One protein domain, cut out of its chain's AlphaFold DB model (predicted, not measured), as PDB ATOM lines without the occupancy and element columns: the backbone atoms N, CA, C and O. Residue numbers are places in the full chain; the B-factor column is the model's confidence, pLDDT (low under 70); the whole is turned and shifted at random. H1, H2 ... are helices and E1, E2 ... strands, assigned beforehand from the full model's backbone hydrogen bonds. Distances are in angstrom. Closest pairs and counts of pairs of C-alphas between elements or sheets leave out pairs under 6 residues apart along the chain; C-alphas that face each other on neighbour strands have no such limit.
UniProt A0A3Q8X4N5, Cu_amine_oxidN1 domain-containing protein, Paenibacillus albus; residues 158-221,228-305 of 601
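This is residues 158 to 221 and 228 to 305 of the 601 residues of the protein "Cu_amine_oxidN1 domain-containing protein" of Paenibacillus albus (UniProt A0A3Q8X4N5). A small closed barrel of five strands makes a head at one end of a long stalk of two helices, H1 and H2, which lie side by side and run opposite ways. The chain comes in along H1, makes the barrel and goes back along H2, and residues 158 to 164, which belong to H1, stick out past the other helix. The printed part has 142 residues, with two named helices and five named strands in the order H1 E1 E2 E3 E4 E5 H2; the class is mixed, helices and strands, and so is the barrel's pairing, parallel and antiparallel. The whole is extended, a rod with a radius of gyration of the C-alphas of 23.4 A and spans of 82 by 29 by 27 A.

Round the closed barrel run E1, residues 195 to 205, E2, residues 209 to 217, E3, residues 233 to 237, E5, residues 265 to 271, and E4, residues 249 to 262, and back to E1. E1 and E2 are an antiparallel hairpin, with N 201 and O 213 2.9 A apart, within hydrogen-bond range. E2 and E3 are antiparallel, with N 210 to O 236 at 2.8 A. E3 and E5 are parallel, with N 237 to O 270 at 3.0 A. E4 and E5 are an antiparallel hairpin, with N 267 to O 260 at 2.8 A. E4 and E1 are antiparallel, with N 250 to O 200 at 2.7 A. E4 bends by 113 degrees at residue 253; its pairing is staggered, with E1 over residues 249 to 255 and with E5 over residues 255 to 262. H1, residues 158 to 192, is only just on the barrel, with 5 pairs of C-alphas within 10 A. H2, residues 275 to 303, is not on it, with 2 such pairs. H1 and H2 touch, closest at the C-alphas of Leu 187 and Ala 284, 5.1 A apart, at a shallow tilt of 15 degrees, opposite ways. In both helices every O i to N i+4 pair is within hydrogen-bond range.

E4 is 23.0 A from first to last C-alpha, as is E1; E2 is 20.4 A, E5 19.2 A and E3 12.7 A. H1 is 50.6 A long, from C-alpha 158 at (-0.006, 45.130, -60.239) to C-alpha 192 at (-33.865, 44.568, -22.589). H2 is 41.6 A long and ends with C-alpha 303 at (-15.933, 54.354, -53.419).

The two C-alphas farthest apart, those of Lys 158 and Asn 263, are 83.2 A apart. Residues 222 to 227, in the link from E2 to E3, are not printed, and C-alphas 221 and 228 are 14.8 A apart across this cut. The link from E3 to E4 is long, with 11 residues. The mean pLDDT of the printed part is 72.3, and 55 residues are under 70, among them residues 158 to 171 and 228 to 245.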
ATOM      1  N   LYS A 158       1.174  44.309 -60.529       47.66
ATOM      2  CA  LYS A 158      -0.006  45.130 -60.239       47.66
ATOM      3  C   LYS A 158      -1.143  44.299 -59.644       47.66
ATOM      4  O   LYS A 158      -1.858  44.832 -58.807       47.66
ATOM      5  N   GLU A 159      -1.261  43.006 -59.951       44.78
ATOM      6  CA  GLU A 159      -2.217  42.082 -59.317       44.78
ATOM      7  C   GLU A 159      -1.911  41.836 -57.841       44.78
ATOM      8  O   GLU A 159      -2.828  41.815 -57.024       44.78
ATOM      9  N   ILE A 160      -0.638  41.703 -57.470       44.28
ATOM     10  CA  ILE A 160      -0.246  41.551 -56.061       44.28
ATOM     11  C   ILE A 160      -0.545  42.843 -55.285       44.28
ATOM     12  O   ILE A 160      -1.098  42.791 -54.186       44.28
ATOM     13  N   ALA A 161      -0.236  44.006 -55.867       49.75
ATOM     14  CA  ALA A 161      -0.567  45.305 -55.281       49.75
ATOM     15  C   ALA A 161      -2.087  45.553 -55.215       49.75
ATOM     16  O   ALA A 161      -2.579  46.094 -54.226       49.75
ATOM     17  N   TYR A 162      -2.832  45.112 -56.232       56.34
ATOM     18  CA  TYR A 162      -4.293  45.152 -56.308       56.34
ATOM     19  C   TYR A 162      -4.941  44.267 -55.245       56.34
ATOM     20  O   TYR A 162      -5.778  44.761 -54.497       56.34
ATOM     21  N   ARG A 163      -4.527  42.996 -55.131       52.31
ATOM     22  CA  ARG A 163      -5.019  42.069 -54.101       52.31
ATOM     23  C   ARG A 163      -4.757  42.649 -52.727       52.31
ATOM     24  O   ARG A 163      -5.685  42.792 -51.951       52.31
ATOM     25  N   LYS A 164      -3.543  43.144 -52.486       57.59
ATOM     26  CA  LYS A 164      -3.208  43.822 -51.235       57.59
ATOM     27  C   LYS A 164      -4.101  45.041 -50.969       57.59
ATOM     28  O   LYS A 164      -4.593  45.190 -49.860       57.59
ATOM     29  N   ALA A 165      -4.350  45.896 -51.962       57.62
ATOM     30  CA  ALA A 165      -5.209  47.071 -51.802       57.62
ATOM     31  C   ALA A 165      -6.690  46.715 -51.578       57.62
ATOM     32  O   ALA A 165      -7.368  47.391 -50.802       57.62
ATOM     33  N   TYR A 166      -7.181  45.669 -52.247       56.56
ATOM     34  CA  TYR A 166      -8.522  45.117 -52.074       56.56
ATOM     35  C   TYR A 166      -8.671  44.484 -50.686       56.56
ATOM     36  O   TYR A 166      -9.561  44.877 -49.932       56.56
ATOM     37  N   ASP A 167      -7.749  43.604 -50.303       58.59
ATOM     38  CA  ASP A 167      -7.715  42.927 -49.007       58.59
ATOM     39  C   ASP A 167      -7.610  43.943 -47.860       58.59
ATOM     40  O   ASP A 167      -8.359  43.855 -46.889       58.59
ATOM     41  N   ASP A 168      -6.754  44.967 -47.985       62.34
ATOM     42  CA  ASP A 168      -6.596  46.039 -46.991       62.34
ATOM     43  C   ASP A 168      -7.902  46.858 -46.826       62.34
ATOM     44  O   ASP A 168      -8.293  47.221 -45.704       62.34
ATOM     45  N   ALA A 169      -8.619  47.119 -47.926       62.75
ATOM     46  CA  ALA A 169      -9.884  47.856 -47.920       62.75
ATOM     47  C   ALA A 169     -11.044  47.025 -47.342       62.75
ATOM     48  O   ALA A 169     -11.779  47.502 -46.473       62.75
ATOM     49  N   VAL A 170     -11.172  45.765 -47.764       62.00
ATOM     50  CA  VAL A 170     -12.182  44.817 -47.272       62.00
ATOM     51  C   VAL A 170     -11.958  44.507 -45.794       62.00
ATOM     52  O   VAL A 170     -12.908  44.502 -45.011       62.00
ATOM     53  N   LYS A 171     -10.703  44.335 -45.369       69.62
ATOM     54  CA  LYS A 171     -10.338  44.129 -43.962       69.62
ATOM     55  C   LYS A 171     -10.777  45.301 -43.088       69.62
ATOM     56  O   LYS A 171     -11.357  45.088 -42.022       69.62
ATOM     57  N   THR A 172     -10.535  46.529 -43.544       72.62
ATOM     58  CA  THR A 172     -10.954  47.750 -42.839       72.62
ATOM     59  C   THR A 172     -12.481  47.841 -42.744       72.62
ATOM     60  O   THR A 172     -13.012  48.061 -41.656       72.62
ATOM     61  N   TYR A 173     -13.198  47.595 -43.845       75.94
ATOM     62  CA  TYR A 173     -14.662  47.580 -43.857       75.94
ATOM     63  C   TYR A 173     -15.247  46.522 -42.908       75.94
ATOM     64  O   TYR A 173     -16.090  46.844 -42.071       75.94
ATOM     65  N   ASN A 174     -14.758  45.282 -42.977       71.25
ATOM     66  CA  ASN A 174     -15.229  44.182 -42.134       71.25
ATOM     67  C   ASN A 174     -14.971  44.447 -40.645       71.25
ATOM     68  O   ASN A 174     -15.826  44.149 -39.812       71.25
ATOM     69  N   LYS A 175     -13.837  45.072 -40.295       82.50
ATOM     70  CA  LYS A 175     -13.550  45.504 -38.919       82.50
ATOM     71  C   LYS A 175     -14.613  46.476 -38.397       82.50
ATOM     72  O   LYS A 175     -15.129  46.281 -37.291       82.50
ATOM     73  N   PHE A 176     -14.958  47.502 -39.176       83.31
ATOM     74  CA  PHE A 176     -15.996  48.457 -38.784       83.31
ATOM     75  C   PHE A 176     -17.384  47.821 -38.749       83.31
ATOM     76  O   PHE A 176     -18.121  48.042 -37.792       83.31
ATOM     77  N   LEU A 177     -17.716  46.970 -39.723       77.06
ATOM     78  CA  LEU A 177     -19.000  46.273 -39.764       77.06
ATOM     79  C   LEU A 177     -19.191  45.353 -38.550       77.06
ATOM     80  O   LEU A 177     -20.264  45.346 -37.951       77.06
ATOM     81  N   ASN A 178     -18.156  44.610 -38.155       75.19
ATOM     82  CA  ASN A 178     -18.205  43.758 -36.967       75.19
ATOM     83  C   ASN A 178     -18.361  44.593 -35.695       75.19
ATOM     84  O   ASN A 178     -19.205  44.282 -34.859       75.19
ATOM     85  N   THR A 179     -17.622  45.701 -35.590       87.50
ATOM     86  CA  THR A 179     -17.756  46.637 -34.465       87.50
ATOM     87  C   THR A 179     -19.182  47.183 -34.376       87.50
ATOM     88  O   THR A 179     -19.786  47.143 -33.307       87.50
ATOM     89  N   TYR A 180     -19.753  47.622 -35.500       84.69
ATOM     90  CA  TYR A 180     -21.132  48.097 -35.588       84.69
ATOM     91  C   TYR A 180     -22.137  47.029 -35.136       84.69
ATOM     92  O   TYR A 180     -22.977  47.306 -34.280       84.69
ATOM     93  N   LYS A 181     -22.006  45.786 -35.622       82.75
ATOM     94  CA  LYS A 181     -22.852  44.655 -35.201       82.75
ATOM     95  C   LYS A 181     -22.766  44.398 -33.693       82.75
ATOM     96  O   LYS A 181     -23.797  44.246 -33.043       82.75
ATOM     97  N   THR A 182     -21.568  44.414 -33.109       88.56
ATOM     98  CA  THR A 182     -21.391  44.263 -31.655       88.56
ATOM     99  C   THR A 182     -22.049  45.406 -30.880       88.56
ATOM    100  O   THR A 182     -22.672  45.173 -29.846       88.56
ATOM    101  N   LYS A 183     -21.956  46.652 -31.367       91.31
ATOM    102  CA  LYS A 183     -22.636  47.795 -30.737       91.31
ATOM    103  C   LYS A 183     -24.158  47.696 -30.858       91.31
ATOM    104  O   LYS A 183     -24.838  48.018 -29.889       91.31
ATOM    105  N   GLN A 184     -24.689  47.197 -31.977       87.19
ATOM    106  CA  GLN A 184     -26.120  46.911 -32.115       87.19
ATOM    107  C   GLN A 184     -26.579  45.855 -31.104       87.19
ATOM    108  O   GLN A 184     -27.560  46.076 -30.404       87.19
ATOM    109  N   GLN A 185     -25.836  44.757 -30.948       85.44
ATOM    110  CA  GLN A 185     -26.136  43.744 -29.930       85.44
ATOM    111  C   GLN A 185     -26.095  44.324 -28.508       85.44
ATOM    112  O   GLN A 185     -26.944  44.002 -27.683       85.44
ATOM    113  N   ALA A 186     -25.134  45.206 -28.218       86.44
ATOM    114  CA  ALA A 186     -25.053  45.889 -26.929       86.44
ATOM    115  C   ALA A 186     -26.233  46.849 -26.694       86.44
ATOM    116  O   ALA A 186     -26.727  46.922 -25.571       86.44
ATOM    117  N   LEU A 187     -26.703  47.550 -27.733       91.00
ATOM    118  CA  LEU A 187     -27.903  48.386 -27.673       91.00
ATOM    119  C   LEU A 187     -29.153  47.546 -27.400       91.00
ATOM    120  O   LEU A 187     -29.918  47.885 -26.501       91.00
ATOM    121  N   GLU A 188     -29.335  46.435 -28.110       84.44
ATOM    122  CA  GLU A 188     -30.457  45.522 -27.866       84.44
ATOM    123  C   GLU A 188     -30.394  44.938 -26.446       84.44
ATOM    124  O   GLU A 188     -31.378  44.973 -25.708       84.44
ATOM    125  N   LYS A 189     -29.208  44.534 -25.972       85.50
ATOM    126  CA  LYS A 189     -29.025  44.109 -24.577       85.50
ATOM    127  C   LYS A 189     -29.362  45.224 -23.582       85.50
ATOM    128  O   LYS A 189     -29.983  44.950 -22.563       85.50
ATOM    129  N   ALA A 190     -28.974  46.470 -23.853       85.31
ATOM    130  CA  ALA A 190     -29.282  47.611 -22.990       85.31
ATOM    131  C   ALA A 190     -30.784  47.940 -22.966       85.31
ATOM    132  O   ALA A 190     -31.300  48.298 -21.907       85.31
ATOM    133  N   LYS A 191     -31.488  47.775 -24.095       82.25
ATOM    134  CA  LYS A 191     -32.948  47.916 -24.184       82.25
ATOM    135  C   LYS A 191     -33.685  46.904 -23.318       82.25
ATOM    136  O   LYS A 191     -34.649  47.264 -22.652       82.25
ATOM    137  N   HIS A 192     -33.194  45.670 -23.277       77.06
ATOM    138  CA  HIS A 192     -33.865  44.568 -22.589       77.06
ATOM    139  C   HIS A 192     -33.299  44.242 -21.198       77.06
ATOM    140  O   HIS A 192     -33.825  43.376 -20.505       77.06
ATOM    141  N   ALA A 193     -32.248  44.933 -20.747       79.19
ATOM    142  CA  ALA A 193     -31.632  44.690 -19.444       79.19
ATOM    143  C   ALA A 193     -32.605  44.982 -18.289       79.19
ATOM    144  O   ALA A 193     -32.958  46.138 -18.060       79.19
ATOM    145  N   GLY A 194     -32.998  43.943 -17.545       72.56
ATOM    146  CA  GLY A 194     -33.930  44.055 -16.415       72.56
ATOM    147  C   GLY A 194     -35.378  44.342 -16.825       72.56
ATOM    148  O   GLY A 194     -36.168  44.782 -15.991       72.56
ATOM    149  N   ALA A 195     -35.707  44.139 -18.103       76.38
ATOM    150  CA  ALA A 195     -37.049  44.310 -18.628       76.38
ATOM    151  C   ALA A 195     -37.780  42.959 -18.714       76.38
ATOM    152  O   ALA A 195     -37.201  41.951 -19.114       76.38
ATOM    153  N   TYR A 196     -39.067  42.966 -18.392       75.25
ATOM    154  CA  TYR A 196     -39.978  41.833 -18.470       75.25
ATOM    155  C   TYR A 196     -40.934  42.036 -19.636       75.25
ATOM    156  O   TYR A 196     -41.503  43.117 -19.789       75.25
ATOM    157  N   THR A 197     -41.149  40.997 -20.438       74.94
ATOM    158  CA  THR A 197     -42.274  40.992 -21.379       74.94
ATOM    159  C   THR A 197     -43.488  40.451 -20.645       74.94
ATOM    160  O   THR A 197     -43.414  39.381 -20.049       74.94
ATOM    161  N   LEU A 198     -44.589  41.192 -20.656       73.62
ATOM    162  CA  LEU A 198     -45.833  40.820 -19.995       73.62
ATOM    163  C   LEU A 198     -46.917  40.586 -21.047       73.62
ATOM    164  O   LEU A 198     -47.135  41.444 -21.905       73.62
ATOM    165  N   GLN A 199     -47.604  39.443 -20.960       73.88
ATOM    166  CA  GLN A 199     -48.847  39.163 -21.686       73.88
ATOM    167  C   GLN A 199     -49.977  38.940 -20.676       73.88
ATOM    168  O   GLN A 199     -49.784  38.198 -19.720       73.88
ATOM    169  N   GLY A 200     -51.160  39.538 -20.837       72.56
ATOM    170  CA  GLY A 200     -52.221  39.374 -19.831       72.56
ATOM    171  C   GLY A 200     -53.609  39.847 -20.234       72.56
ATOM    172  O   GLY A 200     -53.753  40.528 -21.237       72.56
ATOM    173  N   GLN A 201     -54.641  39.493 -19.468       73.81
ATOM    174  CA  GLN A 201     -56.010  39.992 -19.657       73.81
ATOM    175  C   GLN A 201     -56.312  41.140 -18.696       73.81
ATOM    176  O   GLN A 201     -55.959  41.079 -17.518       73.81
ATOM    177  N   ILE A 202     -56.997  42.165 -19.204       74.69
ATOM    178  CA  ILE A 202     -57.350  43.373 -18.454       74.69
ATOM    179  C   ILE A 202     -58.767  43.261 -17.898       74.69
ATOM    180  O   ILE A 202     -59.724  43.089 -18.658       74.69
ATOM    181  N   PHE A 203     -58.891  43.436 -16.583       70.88
ATOM    182  CA  PHE A 203     -60.148  43.361 -15.837       70.88
ATOM    183  C   PHE A 203     -60.640  44.709 -15.319       70.88
ATOM    184  O   PHE A 203     -61.810  44.819 -14.995       70.88
ATOM    185  N   SER A 204     -59.808  45.741 -15.205       70.06
ATOM    186  CA  SER A 204     -60.306  47.100 -14.970       70.06
ATOM    187  C   SER A 204     -59.298  48.147 -15.434       70.06
ATOM    188  O   SER A 204     -58.118  47.854 -15.647       70.06
ATOM    189  N   LEU A 205     -59.803  49.360 -15.647       64.00
ATOM    190  CA  LEU A 205     -59.033  50.515 -16.085       64.00
ATOM    191  C   LEU A 205     -59.139  51.597 -15.014       64.00
ATOM    192  O   LEU A 205     -60.243  51.999 -14.654       64.00
ATOM    193  N   ASP A 206     -57.992  52.076 -14.557       64.94
ATOM    194  CA  ASP A 206     -57.831  53.321 -13.816       64.94
ATOM    195  C   ASP A 206     -57.065  54.320 -14.712       64.94
ATOM    196  O   ASP A 206     -56.309  53.893 -15.594       64.94
ATOM    197  N   PRO A 207     -57.230  55.648 -14.548       57.31
ATOM    198  CA  PRO A 207     -56.486  56.635 -15.335       57.31
ATOM    199  C   PRO A 207     -54.954  56.488 -15.257       57.31
ATOM    200  O   PRO A 207     -54.248  56.984 -16.137       57.31
ATOM    201  N   PHE A 208     -54.437  55.804 -14.233       53.72
ATOM    202  CA  PHE A 208     -53.016  55.625 -13.954       53.72
ATOM    203  C   PHE A 208     -52.566  54.151 -13.982       53.72
ATOM    204  O   PHE A 208     -51.374  53.884 -14.172       53.72
ATOM    205  N   ALA A 209     -53.487  53.187 -13.863       62.94
ATOM    206  CA  ALA A 209     -53.162  51.762 -13.765       62.94
ATOM    207  C   ALA A 209     -54.092  50.829 -14.560       62.94
ATOM    208  O   ALA A 209     -55.279  51.082 -14.756       62.94
ATOM    209  N   ILE A 210     -53.532  49.706 -15.006       67.31
ATOM    210  CA  ILE A 210     -54.252  48.593 -15.623       67.31
ATOM    211  C   ILE A 210     -54.248  47.437 -14.633       67.31
ATOM    212  O   ILE A 210     -53.180  46.963 -14.235       67.31
ATOM    213  N   TYR A 211     -55.438  46.955 -14.278       69.94
ATOM    214  CA  TYR A 211     -55.594  45.802 -13.399       69.94
ATOM    215  C   TYR A 211     -55.905  44.567 -14.228       69.94
ATOM    216  O   TYR A 211     -56.835  44.561 -15.044       69.94
ATOM    217  N   GLY A 212     -55.132  43.507 -14.024       70.56
ATOM    218  CA  GLY A 212     -55.265  42.293 -14.808       70.56
ATOM    219  C   GLY A 212     -54.515  41.103 -14.228       70.56
ATOM    220  O   GLY A 212     -53.834  41.191 -13.207       70.56
ATOM    221  N   ARG A 213     -54.636  39.971 -14.919       70.81
ATOM    222  CA  ARG A 213     -53.742  38.818 -14.751       70.81
ATOM    223  C   ARG A 213     -52.775  38.804 -15.911       70.81
ATOM    224  O   ARG A 213     -53.204  38.930 -17.058       70.81
ATOM    225  N   SER A 214     -51.492  38.629 -15.628       68.50
ATOM    226  CA  SER A 214     -50.470  38.558 -16.664       68.50
ATOM    227  C   SER A 214     -49.463  37.450 -16.377       68.50
ATOM    228  O   SER A 214     -49.161  37.153 -15.226       68.50
ATOM    229  N   THR A 215     -48.970  36.833 -17.447       67.38
ATOM    230  CA  THR A 215     -47.856  35.894 -17.444       67.38
ATOM    231  C   THR A 215     -46.595  36.598 -17.967       67.38
ATOM    232  O   THR A 215     -46.634  37.239 -19.028       67.38
ATOM    233  N   PRO A 216     -45.465  36.508 -17.245       69.00
ATOM    234  CA  PRO A 216     -44.167  36.907 -17.773       69.00
ATOM    235  C   PRO A 216     -43.761  36.017 -18.954       69.00
ATOM    236  O   PRO A 216     -43.947  34.801 -18.918       69.00
ATOM    237  N   GLN A 217     -43.178  36.611 -19.992       62.94
ATOM    238  CA  GLN A 217     -42.682  35.913 -21.176       62.94
ATOM    239  C   GLN A 217     -41.195  36.191 -21.419       62.94
ATOM    240  O   GLN A 217     -40.749  37.341 -21.402       62.94
ATOM    241  N   GLY A 218     -40.441  35.128 -21.714       57.88
ATOM    242  CA  GLY A 218     -39.041  35.186 -22.150       57.88
ATOM    243  C   GLY A 218     -37.998  34.834 -21.079       57.88
ATOM    244  O   GLY A 218     -38.270  34.834 -19.883       57.88
ATOM    245  N   SER A 219     -36.781  34.526 -21.539       50.38
ATOM    246  CA  SER A 219     -35.639  34.080 -20.728       50.38
ATOM    247  C   SER A 219     -34.488  35.086 -20.830       50.38
ATOM    248  O   SER A 219     -33.543  34.866 -21.580       50.38
ATOM    249  N   TYR A 220     -34.544  36.209 -20.111       52.16
ATOM    250  CA  TYR A 220     -33.418  37.149 -20.074       52.16
ATOM    251  C   TYR A 220     -33.116  37.609 -18.645       52.16
ATOM    252  O   TYR A 220     -33.843  38.401 -18.060       52.16
ATOM    253  N   SER A 221     -31.981  37.116 -18.136       40.66
ATOM    254  CA  SER A 221     -31.279  37.522 -16.911       40.66
ATOM    255  C   SER A 221     -32.047  37.348 -15.596       40.66
ATOM    256  O   SER A 221     -32.465  38.304 -14.951       40.66
ATOM    257  N   LEU A 228     -43.047  34.500  -8.973       54.06
ATOM    258  CA  LEU A 228     -44.084  34.763  -9.994       54.06
ATOM    259  C   LEU A 228     -44.703  33.460 -10.547       54.06
ATOM    260  O   LEU A 228     -44.837  33.297 -11.759       54.06
ATOM    261  N   ILE A 229     -45.033  32.509  -9.670       48.44
ATOM    262  CA  ILE A 229     -45.629  31.224 -10.055       48.44
ATOM    263  C   ILE A 229     -47.158  31.366 -10.010       48.44
ATOM    264  O   ILE A 229     -47.742  31.481  -8.940       48.44
ATOM    265  N   ASP A 230     -47.758  31.370 -11.202       51.19
ATOM    266  CA  ASP A 230     -49.181  31.238 -11.551       51.19
ATOM    267  C   ASP A 230     -50.213  32.254 -10.996       51.19
ATOM    268  O   ASP A 230     -50.402  32.452  -9.801       51.19
ATOM    269  N   ASN A 231     -50.983  32.857 -11.915       52.28
ATOM    270  CA  ASN A 231     -52.260  33.556 -11.670       52.28
ATOM    271  C   ASN A 231     -52.295  34.753 -10.690       52.28
ATOM    272  O   ASN A 231     -53.376  35.132 -10.227       52.28
ATOM    273  N   SER A 232     -51.167  35.413 -10.428       58.12
ATOM    274  CA  SER A 232     -51.126  36.609  -9.572       58.12
ATOM    275  C   SER A 232     -51.716  37.850 -10.264       58.12
ATOM    276  O   SER A 232     -51.550  38.051 -11.470       58.12
ATOM    277  N   TYR A 233     -52.415  38.698  -9.504       61.78
ATOM    278  CA  TYR A 233     -52.862  40.004  -9.993       61.78
ATOM    279  C   TYR A 233     -51.636  40.896 -10.203       61.78
ATOM    280  O   TYR A 233     -50.900  41.196  -9.264       61.78
ATOM    281  N   ILE A 234     -51.407  41.305 -11.449       63.44
ATOM    282  CA  ILE A 234     -50.313  42.205 -11.802       63.44
ATOM    283  C   ILE A 234     -50.927  43.561 -12.129       63.44
ATOM    284  O   ILE A 234     -51.809  43.658 -12.985       63.44
ATOM    285  N   VAL A 235     -50.449  44.604 -11.449       65.06
ATOM    286  CA  VAL A 235     -50.829  45.981 -11.756       65.06
ATOM    287  C   VAL A 235     -49.741  46.575 -12.631       65.06
ATOM    288  O   VAL A 235     -48.612  46.825 -12.205       65.06
ATOM    289  N   ILE A 236     -50.087  46.782 -13.896       62.50
ATOM    290  CA  ILE A 236     -49.208  47.446 -14.849       62.50
ATOM    291  C   ILE A 236     -49.628  48.912 -14.859       62.50
ATOM    292  O   ILE A 236     -50.739  49.235 -15.282       62.50
ATOM    293  N   THR A 237     -48.769  49.817 -14.385       58.72
ATOM    294  CA  THR A 237     -49.023  51.255 -14.580       58.72
ATOM    295  C   THR A 237     -49.077  51.526 -16.081       58.72
ATOM    296  O   THR A 237     -48.214  51.034 -16.802       58.72
ATOM    297  N   ASN A 238     -50.100  52.235 -16.576       60.50
ATOM    298  CA  ASN A 238     -50.279  52.497 -18.013       60.50
ATOM    299  C   ASN A 238     -49.297  53.601 -18.446       60.50
ATOM    300  O   ASN A 238     -49.641  54.783 -18.344       60.50
ATOM    301  N   PRO A 239     -48.077  53.283 -18.922       53.28
ATOM    302  CA  PRO A 239     -47.035  54.295 -19.061       53.28
ATOM    303  C   PRO A 239     -47.283  55.173 -20.296       53.28
ATOM    304  O   PRO A 239     -46.845  56.321 -20.351       53.28
ATOM    305  N   ASP A 240     -48.024  54.634 -21.267       54.53
ATOM    306  CA  ASP A 240     -48.279  55.220 -22.580       54.53
ATOM    307  C   ASP A 240     -49.544  56.090 -22.610       54.53
ATOM    308  O   ASP A 240     -49.811  56.728 -23.630       54.53
ATOM    309  N   LYS A 241     -50.354  56.089 -21.537       56.38
ATOM    310  CA  LYS A 241     -51.659  56.782 -21.442       56.38
ATOM    311  C   LYS A 241     -52.623  56.488 -22.605       56.38
ATOM    312  O   LYS A 241     -53.546  57.257 -22.868       56.38
ATOM    313  N   LYS A 242     -52.416  55.392 -23.339       60.78
ATOM    314  CA  LYS A 242     -53.281  54.993 -24.457       60.78
ATOM    315  C   LYS A 242     -54.579  54.393 -23.914       60.78
ATOM    316  O   LYS A 242     -54.561  53.689 -22.905       60.78
ATOM    317  N   ASN A 243     -55.685  54.626 -24.627       57.09
ATOM    318  CA  ASN A 243     -56.998  54.042 -24.335       57.09
ATOM    319  C   ASN A 243     -57.003  52.542 -24.649       57.09
ATOM    320  O   ASN A 243     -57.397  52.112 -25.735       57.09
ATOM    321  N   ILE A 244     -56.552  51.737 -23.694       65.94
ATOM    322  CA  ILE A 244     -56.730  50.290 -23.738       65.94
ATOM    323  C   ILE A 244     -58.149  49.979 -23.251       65.94
ATOM    324  O   ILE A 244     -58.648  50.634 -22.343       65.94
ATOM    325  N   ARG A 245     -58.840  49.027 -23.892       66.62
ATOM    326  CA  ARG A 245     -60.230  48.675 -23.559       66.62
ATOM    327  C   ARG A 245     -60.282  47.496 -22.588       66.62
ATOM    328  O   ARG A 245     -59.494  46.560 -22.710       66.62
ATOM    329  N   TYR A 246     -61.256  47.527 -21.682       71.75
ATOM    330  CA  TYR A 246     -61.616  46.406 -20.810       71.75
ATOM    331  C   TYR A 246     -61.819  45.108 -21.619       71.75
ATOM    332  O   TYR A 246     -62.361  45.147 -22.728       71.75
ATOM    333  N   GLY A 247     -61.375  43.966 -21.079       70.75
ATOM    334  CA  GLY A 247     -61.535  42.648 -21.704       70.75
ATOM    335  C   GLY A 247     -60.576  42.352 -22.867       70.75
ATOM    336  O   GLY A 247     -60.750  41.355 -23.566       70.75
ATOM    337  N   LYS A 248     -59.568  43.201 -23.112       78.06
ATOM    338  CA  LYS A 248     -58.527  42.967 -24.126       78.06
ATOM    339  C   LYS A 248     -57.252  42.386 -23.520       78.06
ATOM    340  O   LYS A 248     -56.955  42.585 -22.343       78.06
ATOM    341  N   THR A 249     -56.497  41.679 -24.359       73.88
ATOM    342  CA  THR A 249     -55.167  41.175 -24.012       73.88
ATOM    343  C   THR A 249     -54.130  42.288 -24.144       73.88
ATOM    344  O   THR A 249     -54.061  42.965 -25.171       73.88
ATOM    345  N   TYR A 250     -53.328  42.464 -23.103       75.31
ATOM    346  CA  TYR A 250     -52.170  43.338 -23.038       75.31
ATOM    347  C   TYR A 250     -50.899  42.593 -23.455       75.31
ATOM    348  O   TYR A 250     -50.716  41.447 -23.051       75.31
ATOM    349  N   PHE A 251     -50.023  43.266 -24.207       74.19
ATOM    350  CA  PHE A 251     -48.670  42.815 -24.539       74.19
ATOM    351  C   PHE A 251     -47.710  44.003 -24.459       74.19
ATOM    352  O   PHE A 251     -47.938  45.012 -25.131       74.19
ATOM    353  N   GLY A 252     -46.635  43.896 -23.677       73.81
ATOM    354  CA  GLY A 252     -45.668  44.989 -23.551       73.81
ATOM    355  C   GLY A 252     -44.404  44.642 -22.770       73.81
ATOM    356  O   GLY A 252     -44.349  43.640 -22.060       73.81
ATOM    357  N   THR A 253     -43.377  45.481 -22.917       75.88
ATOM    358  CA  THR A 253     -42.108  45.382 -22.184       75.88
ATOM    359  C   THR A 253     -42.089  46.389 -21.034       75.88
ATOM    360  O   THR A 253     -42.235  47.588 -21.264       75.88
ATOM    361  N   HIS A 254     -41.867  45.915 -19.809       76.44
ATOM    362  CA  HIS A 254     -41.900  46.723 -18.587       76.44
ATOM    363  C   HIS A 254     -40.723  46.469 -17.662       76.44
ATOM    364  O   HIS A 254     -40.026  45.470 -17.779       76.44
ATOM    365  N   TYR A 255     -40.553  47.353 -16.683       77.69
ATOM    366  CA  TYR A 255     -39.578  47.190 -15.615       77.69
ATOM    367  C   TYR A 255     -40.300  46.966 -14.295       77.69
ATOM    368  O   TYR A 255     -41.264  47.668 -13.984       77.69
ATOM    369  N   TYR A 256     -39.831  45.977 -13.540       76.88
ATOM    370  CA  TYR A 256     -40.322  45.706 -12.196       76.88
ATOM    371  C   TYR A 256     -39.876  46.830 -11.255       76.88
ATOM    372  O   TYR A 256     -38.687  47.144 -11.186       76.88
ATOM    373  N   LEU A 257     -40.833  47.455 -10.572       75.19
ATOM    374  CA  LEU A 257     -40.581  48.557  -9.642       75.19
ATOM    375  C   LEU A 257     -40.629  48.102  -8.180       75.19
ATOM    376  O   LEU A 257     -39.948  48.692  -7.346       75.19
ATOM    377  N   GLY A 258     -41.400  47.055  -7.878       74.69
ATOM    378  CA  GLY A 258     -41.556  46.525  -6.526       74.69
ATOM    379  C   GLY A 258     -42.865  45.760  -6.342       74.69
ATOM    380  O   GLY A 258     -43.625  45.552  -7.291       74.69
ATOM    381  N   THR A 259     -43.121  45.351  -5.104       76.25
ATOM    382  CA  THR A 259     -44.363  44.703  -4.680       76.25
ATOM    383  C   THR A 259     -45.104  45.556  -3.662       76.25
ATOM    384  O   THR A 259     -44.499  46.173  -2.789       76.25
ATOM    385  N   GLU A 260     -46.429  45.555  -3.757       72.75
ATOM    386  CA  GLU A 260     -47.341  46.236  -2.836       72.75
ATOM    387  C   GLU A 260     -48.382  45.241  -2.300       72.75
ATOM    388  O   GLU A 260     -48.583  44.175  -2.877       72.75
ATOM    389  N   SER A 261     -49.046  45.560  -1.187       72.50
ATOM    390  CA  SER A 261     -50.134  44.740  -0.633       72.50
ATOM    391  C   SER A 261     -51.452  45.496  -0.732       72.50
ATOM    392  O   SER A 261     -51.550  46.634  -0.274       72.50
ATOM    393  N   HIS A 262     -52.474  44.865  -1.309       66.25
ATOM    394  CA  HIS A 262     -53.819  45.427  -1.408       66.25
ATOM    395  C   HIS A 262     -54.853  44.385  -0.981       66.25
ATOM    396  O   HIS A 262     -54.951  43.317  -1.583       66.25
ATOM    397  N   ASN A 263     -55.614  44.679   0.079       70.94
ATOM    398  CA  ASN A 263     -56.616  43.774   0.662       70.94
ATOM    399  C   ASN A 263     -56.083  42.350   0.929       70.94
ATOM    400  O   ASN A 263     -56.752  41.359   0.649       70.94
ATOM    401  N   GLY A 264     -54.845  42.241   1.425       70.56
ATOM    402  CA  GLY A 264     -54.196  40.955   1.715       70.56
ATOM    403  C   GLY A 264     -53.650  40.212   0.489       70.56
ATOM    404  O   GLY A 264     -53.102  39.126   0.641       70.56
ATOM    405  N   THR A 265     -53.762  40.787  -0.714       65.75
ATOM    406  CA  THR A 265     -53.196  40.236  -1.952       65.75
ATOM    407  C   THR A 265     -51.908  40.968  -2.320       65.75
ATOM    408  O   THR A 265     -51.877  42.199  -2.352       65.75
ATOM    409  N   LEU A 266     -50.851  40.213  -2.625       66.19
ATOM    410  CA  LEU A 266     -49.591  40.760  -3.124       66.19
ATOM    411  C   LEU A 266     -49.754  41.202  -4.586       66.19
ATOM    412  O   LEU A 266     -50.171  40.413  -5.436       66.19
ATOM    413  N   LEU A 267     -49.413  42.452  -4.876       69.75
ATOM    414  CA  LEU A 267     -49.446  43.053  -6.203       69.75
ATOM    415  C   LEU A 267     -48.024  43.313  -6.690       69.75
ATOM    416  O   LEU A 267     -47.204  43.874  -5.967       69.75
ATOM    417  N   PHE A 268     -47.747  42.959  -7.941       71.69
ATOM    418  CA  PHE A 268     -46.490  43.301  -8.604       71.69
ATOM    419  C   PHE A 268     -46.676  44.589  -9.402       71.69
ATOM    420  O   PHE A 268     -47.567  44.659 -10.253       71.69
ATOM    421  N   VAL A 269     -45.833  45.586  -9.129       72.50
ATOM    422  CA  VAL A 269     -45.898  46.911  -9.751       72.50
ATOM    423  C   VAL A 269     -44.869  47.000 -10.865       72.50
ATOM    424  O   VAL A 269     -43.657  46.887 -10.653       72.50
ATOM    425  N   PHE A 270     -45.367  47.245 -12.071       74.81
ATOM    426  CA  PHE A 270     -44.556  47.454 -13.262       74.81
ATOM    427  C   PHE A 270     -44.729  48.872 -13.778       74.81
ATOM    428  O   PHE A 270     -45.829  49.429 -13.720       74.81
ATOM    429  N   GLY A 271     -43.662  49.448 -14.326       73.12
ATOM    430  CA  GLY A 271     -43.729  50.803 -14.855       73.12
ATOM    431  C   GLY A 271     -42.735  51.129 -15.959       73.12
ATOM    432  O   GLY A 271     -42.142  50.222 -16.561       73.12
ATOM    433  N   PRO A 272     -42.623  52.428 -16.296       73.00
ATOM    434  CA  PRO A 272     -41.817  52.887 -17.412       73.00
ATOM    435  C   PRO A 272     -40.335  52.627 -17.165       73.00
ATOM    436  O   PRO A 272     -39.877  52.391 -16.048       73.00
ATOM    437  N   GLN A 273     -39.563  52.732 -18.239       76.00
ATOM    438  CA  GLN A 273     -38.127  52.538 -18.187       76.00
ATOM    439  C   GLN A 273     -37.427  53.476 -17.179       76.00
ATOM    440  O   GLN A 273     -37.577  54.697 -17.299       76.00
ATOM    441  N   PRO A 274     -36.593  52.957 -16.252       81.81
ATOM    442  CA  PRO A 274     -35.844  53.781 -15.307       81.81
ATOM    443  C   PRO A 274     -34.914  54.784 -16.001       81.81
ATOM    444  O   PRO A 274     -34.270  54.456 -16.999       81.81
ATOM    445  N   LYS A 275     -34.760  55.992 -15.434       84.56
ATOM    446  CA  LYS A 275     -33.870  57.042 -15.980       84.56
ATOM    447  C   LYS A 275     -32.422  56.564 -16.170       84.56
ATOM    448  O   LYS A 275     -31.767  56.951 -17.135       84.56
ATOM    449  N   SER A 276     -31.926  55.712 -15.273       82.75
ATOM    450  CA  SER A 276     -30.593  55.101 -15.366       82.75
ATOM    451  C   SER A 276     -30.463  54.175 -16.582       82.75
ATOM    452  O   SER A 276     -29.452  54.225 -17.283       82.75
ATOM    453  N   THR A 277     -31.493  53.381 -16.882       82.94
ATOM    454  CA  THR A 277     -31.550  52.521 -18.072       82.94
ATOM    455  C   THR A 277     -31.714  53.344 -19.347       82.94
ATOM    456  O   THR A 277     -30.989  53.108 -20.310       82.94
ATOM    457  N   GLN A 278     -32.560  54.384 -19.340       87.06
ATOM    458  CA  GLN A 278     -32.684  55.321 -20.467       87.06
ATOM    459  C   GLN A 278     -31.335  55.968 -20.818       87.06
ATOM    460  O   GLN A 278     -30.990  56.091 -21.992       87.06
ATOM    461  N   LYS A 279     -30.537  56.353 -19.809       90.62
ATOM    462  CA  LYS A 279     -29.181  56.886 -20.016       90.62
ATOM    463  C   LYS A 279     -28.270  55.861 -20.703       90.62
ATOM    464  O   LYS A 279     -27.625  56.207 -21.690       90.62
ATOM    465  N   LYS A 280     -28.268  54.605 -20.240       88.31
ATOM    466  CA  LYS A 280     -27.487  53.510 -20.848       88.31
ATOM    467  C   LYS A 280     -27.902  53.226 -22.296       88.31
ATOM    468  O   LYS A 280     -27.032  53.004 -23.134       88.31
ATOM    469  N   ILE A 281     -29.202  53.272 -22.607       88.69
ATOM    470  CA  ILE A 281     -29.683  53.176 -23.993       88.69
ATOM    471  C   ILE A 281     -29.118  54.316 -24.829       88.69
ATOM    472  O   ILE A 281     -28.508  54.045 -25.854       88.69
ATOM    473  N   LYS A 282     -29.267  55.574 -24.392       93.19
ATOM    474  CA  LYS A 282     -28.782  56.735 -25.158       93.19
ATOM    475  C   LYS A 282     -27.276  56.663 -25.425       93.19
ATOM    476  O   LYS A 282     -26.817  57.012 -26.510       93.19
ATOM    477  N   GLU A 283     -26.498  56.194 -24.451       92.75
ATOM    478  CA  GLU A 283     -25.062  55.947 -24.619       92.75
ATOM    479  C   GLU A 283     -24.786  54.851 -25.663       92.75
ATOM    480  O   GLU A 283     -23.924  55.026 -26.530       92.75
ATOM    481  N   ALA A 284     -25.545  53.752 -25.638       91.75
ATOM    482  CA  ALA A 284     -25.439  52.679 -26.623       91.75
ATOM    483  C   ALA A 284     -25.884  53.117 -28.033       91.75
ATOM    484  O   ALA A 284     -25.200  52.806 -29.007       91.75
ATOM    485  N   GLU A 285     -26.960  53.898 -28.159       94.19
ATOM    486  CA  GLU A 285     -27.418  54.493 -29.424       94.19
ATOM    487  C   GLU A 285     -26.348  55.409 -30.020       94.19
ATOM    488  O   GLU A 285     -26.018  55.299 -31.202       94.19
ATOM    489  N   LYS A 286     -25.729  56.265 -29.195       95.31
ATOM    490  CA  LYS A 286     -24.616  57.118 -29.626       95.31
ATOM    491  C   LYS A 286     -23.442  56.285 -30.153       95.31
ATOM    492  O   LYS A 286     -22.853  56.639 -31.174       95.31
ATOM    493  N   ALA A 287     -23.118  55.166 -29.501       91.81
ATOM    494  CA  ALA A 287     -22.061  54.260 -29.950       91.81
ATOM    495  C   ALA A 287     -22.407  53.544 -31.273       91.81
ATOM    496  O   ALA A 287     -21.537  53.393 -32.137       91.81
ATOM    497  N   VAL A 288     -23.667  53.135 -31.466       92.69
ATOM    498  CA  VAL A 288     -24.156  52.574 -32.739       92.69
ATOM    499  C   VAL A 288     -24.061  53.613 -33.856       92.69
ATOM    500  O   VAL A 288     -23.498  53.321 -34.906       92.69
ATOM    501  N   ASN A 289     -24.511  54.845 -33.615       92.88
ATOM    502  CA  ASN A 289     -24.448  55.922 -34.606       92.88
ATOM    503  C   ASN A 289     -23.002  56.255 -35.003       92.88
ATOM    504  O   ASN A 289     -22.693  56.360 -36.189       92.88
ATOM    505  N   SER A 290     -22.096  56.360 -34.024       91.94
ATOM    506  CA  SER A 290     -20.671  56.594 -34.285       91.94
ATOM    507  C   SER A 290     -20.057  55.478 -35.135       91.94
ATOM    508  O   SER A 290     -19.438  55.758 -36.155       91.94
ATOM    509  N   SER A 291     -20.277  54.211 -34.767       89.69
ATOM    510  CA  SER A 291     -19.745  53.076 -35.539       89.69
ATOM    511  C   SER A 291     -20.396  52.932 -36.921       89.69
ATOM    512  O   SER A 291     -19.737  52.512 -37.871       89.69
ATOM    513  N   GLY A 292     -21.658  53.341 -37.083       89.25
ATOM    514  CA  GLY A 292     -22.314  53.440 -38.388       89.25
ATOM    515  C   GLY A 292     -21.657  54.489 -39.295       89.25
ATOM    516  O   GLY A 292     -21.467  54.246 -40.489       89.25
ATOM    517  N   ASN A 293     -21.229  55.624 -38.731       89.44
ATOM    518  CA  ASN A 293     -20.457  56.631 -39.464       89.44
ATOM    519  C   ASN A 293     -19.088  56.099 -39.907       89.44
ATOM    520  O   ASN A 293     -18.672  56.384 -41.032       89.44
ATOM    521  N   ASP A 294     -18.420  55.284 -39.088       88.12
ATOM    522  CA  ASP A 294     -17.159  54.633 -39.468       88.12
ATOM    523  C   ASP A 294     -17.356  53.668 -40.647       88.12
ATOM    524  O   ASP A 294     -16.603  53.709 -41.624       88.12
ATOM    525  N   VAL A 295     -18.422  52.855 -40.617       80.94
ATOM    526  CA  VAL A 295     -18.805  51.976 -41.738       80.94
ATOM    527  C   VAL A 295     -19.031  52.793 -43.012       80.94
ATOM    528  O   VAL A 295     -18.513  52.445 -44.076       80.94
ATOM    529  N   ASN A 296     -19.768  53.901 -42.920       82.31
ATOM    530  CA  ASN A 296     -20.039  54.772 -44.064       82.31
ATOM    531  C   ASN A 296     -18.775  55.471 -44.583       82.31
ATOM    532  O   ASN A 296     -18.609  55.623 -45.792       82.31
ATOM    533  N   THR A 297     -17.862  55.860 -43.695       84.69
ATOM    534  CA  THR A 297     -16.572  56.460 -44.058       84.69
ATOM    535  C   THR A 297     -15.696  55.455 -44.799       84.69
ATOM    536  O   THR A 297     -15.148  55.779 -45.853       84.69
ATOM    537  N   ALA A 298     -15.631  54.211 -44.319       79.94
ATOM    538  CA  ALA A 298     -14.922  53.138 -45.007       79.94
ATOM    539  C   ALA A 298     -15.523  52.854 -46.390       79.94
ATOM    540  O   ALA A 298     -14.779  52.789 -47.368       79.94
ATOM    541  N   LYS A 299     -16.859  52.788 -46.503       77.62
ATOM    542  CA  LYS A 299     -17.555  52.675 -47.798       77.62
ATOM    543  C   LYS A 299     -17.206  53.827 -48.744       77.62
ATOM    544  O   LYS A 299     -16.964  53.587 -49.922       77.62
ATOM    545  N   LYS A 300     -17.137  55.066 -48.246       76.19
ATOM    546  CA  LYS A 300     -16.746  56.232 -49.056       76.19
ATOM    547  C   LYS A 300     -15.298  56.148 -49.529       76.19
ATOM    548  O   LYS A 300     -15.072  56.328 -50.715       76.19
ATOM    549  N   ALA A 301     -14.344  55.825 -48.656       73.50
ATOM    550  CA  ALA A 301     -12.925  55.689 -49.016       73.50
ATOM    551  C   ALA A 301     -12.681  54.592 -50.068       73.50
ATOM    552  O   ALA A 301     -11.796  54.693 -50.918       73.50
ATOM    553  N   ILE A 302     -13.491  53.540 -50.007       68.31
ATOM    554  CA  ILE A 302     -13.588  52.493 -51.017       68.31
ATOM    555  C   ILE A 302     -14.159  53.040 -52.332       68.31
ATOM    556  O   ILE A 302     -13.587  52.814 -53.398       68.31
ATOM    557  N   ALA A 303     -15.265  53.782 -52.259       66.69
ATOM    558  CA  ALA A 303     -15.933  54.354 -53.419       66.69
ATOM    559  C   ALA A 303     -15.056  55.388 -54.143       66.69
ATOM    560  O   ALA A 303     -15.079  55.434 -55.365       66.69
ATOM    561  N   THR A 304     -14.198  56.146 -53.454       67.38
ATOM    562  CA  THR A 304     -13.220  57.032 -54.118       67.38
ATOM    563  C   THR A 304     -12.180  56.260 -54.929       67.38
ATOM    564  O   THR A 304     -11.561  56.810 -55.833       67.38
ATOM    565  N   LYS A 305     -11.983  54.970 -54.634       68.56
ATOM    566  CA  LYS A 305     -11.125  54.068 -55.413       68.56
ATOM    567  C   LYS A 305     -11.899  53.289 -56.481       68.56
ATOM    568  O   LYS A 305     -11.277  52.548 -57.240       68.56
TER     569      LYS A 305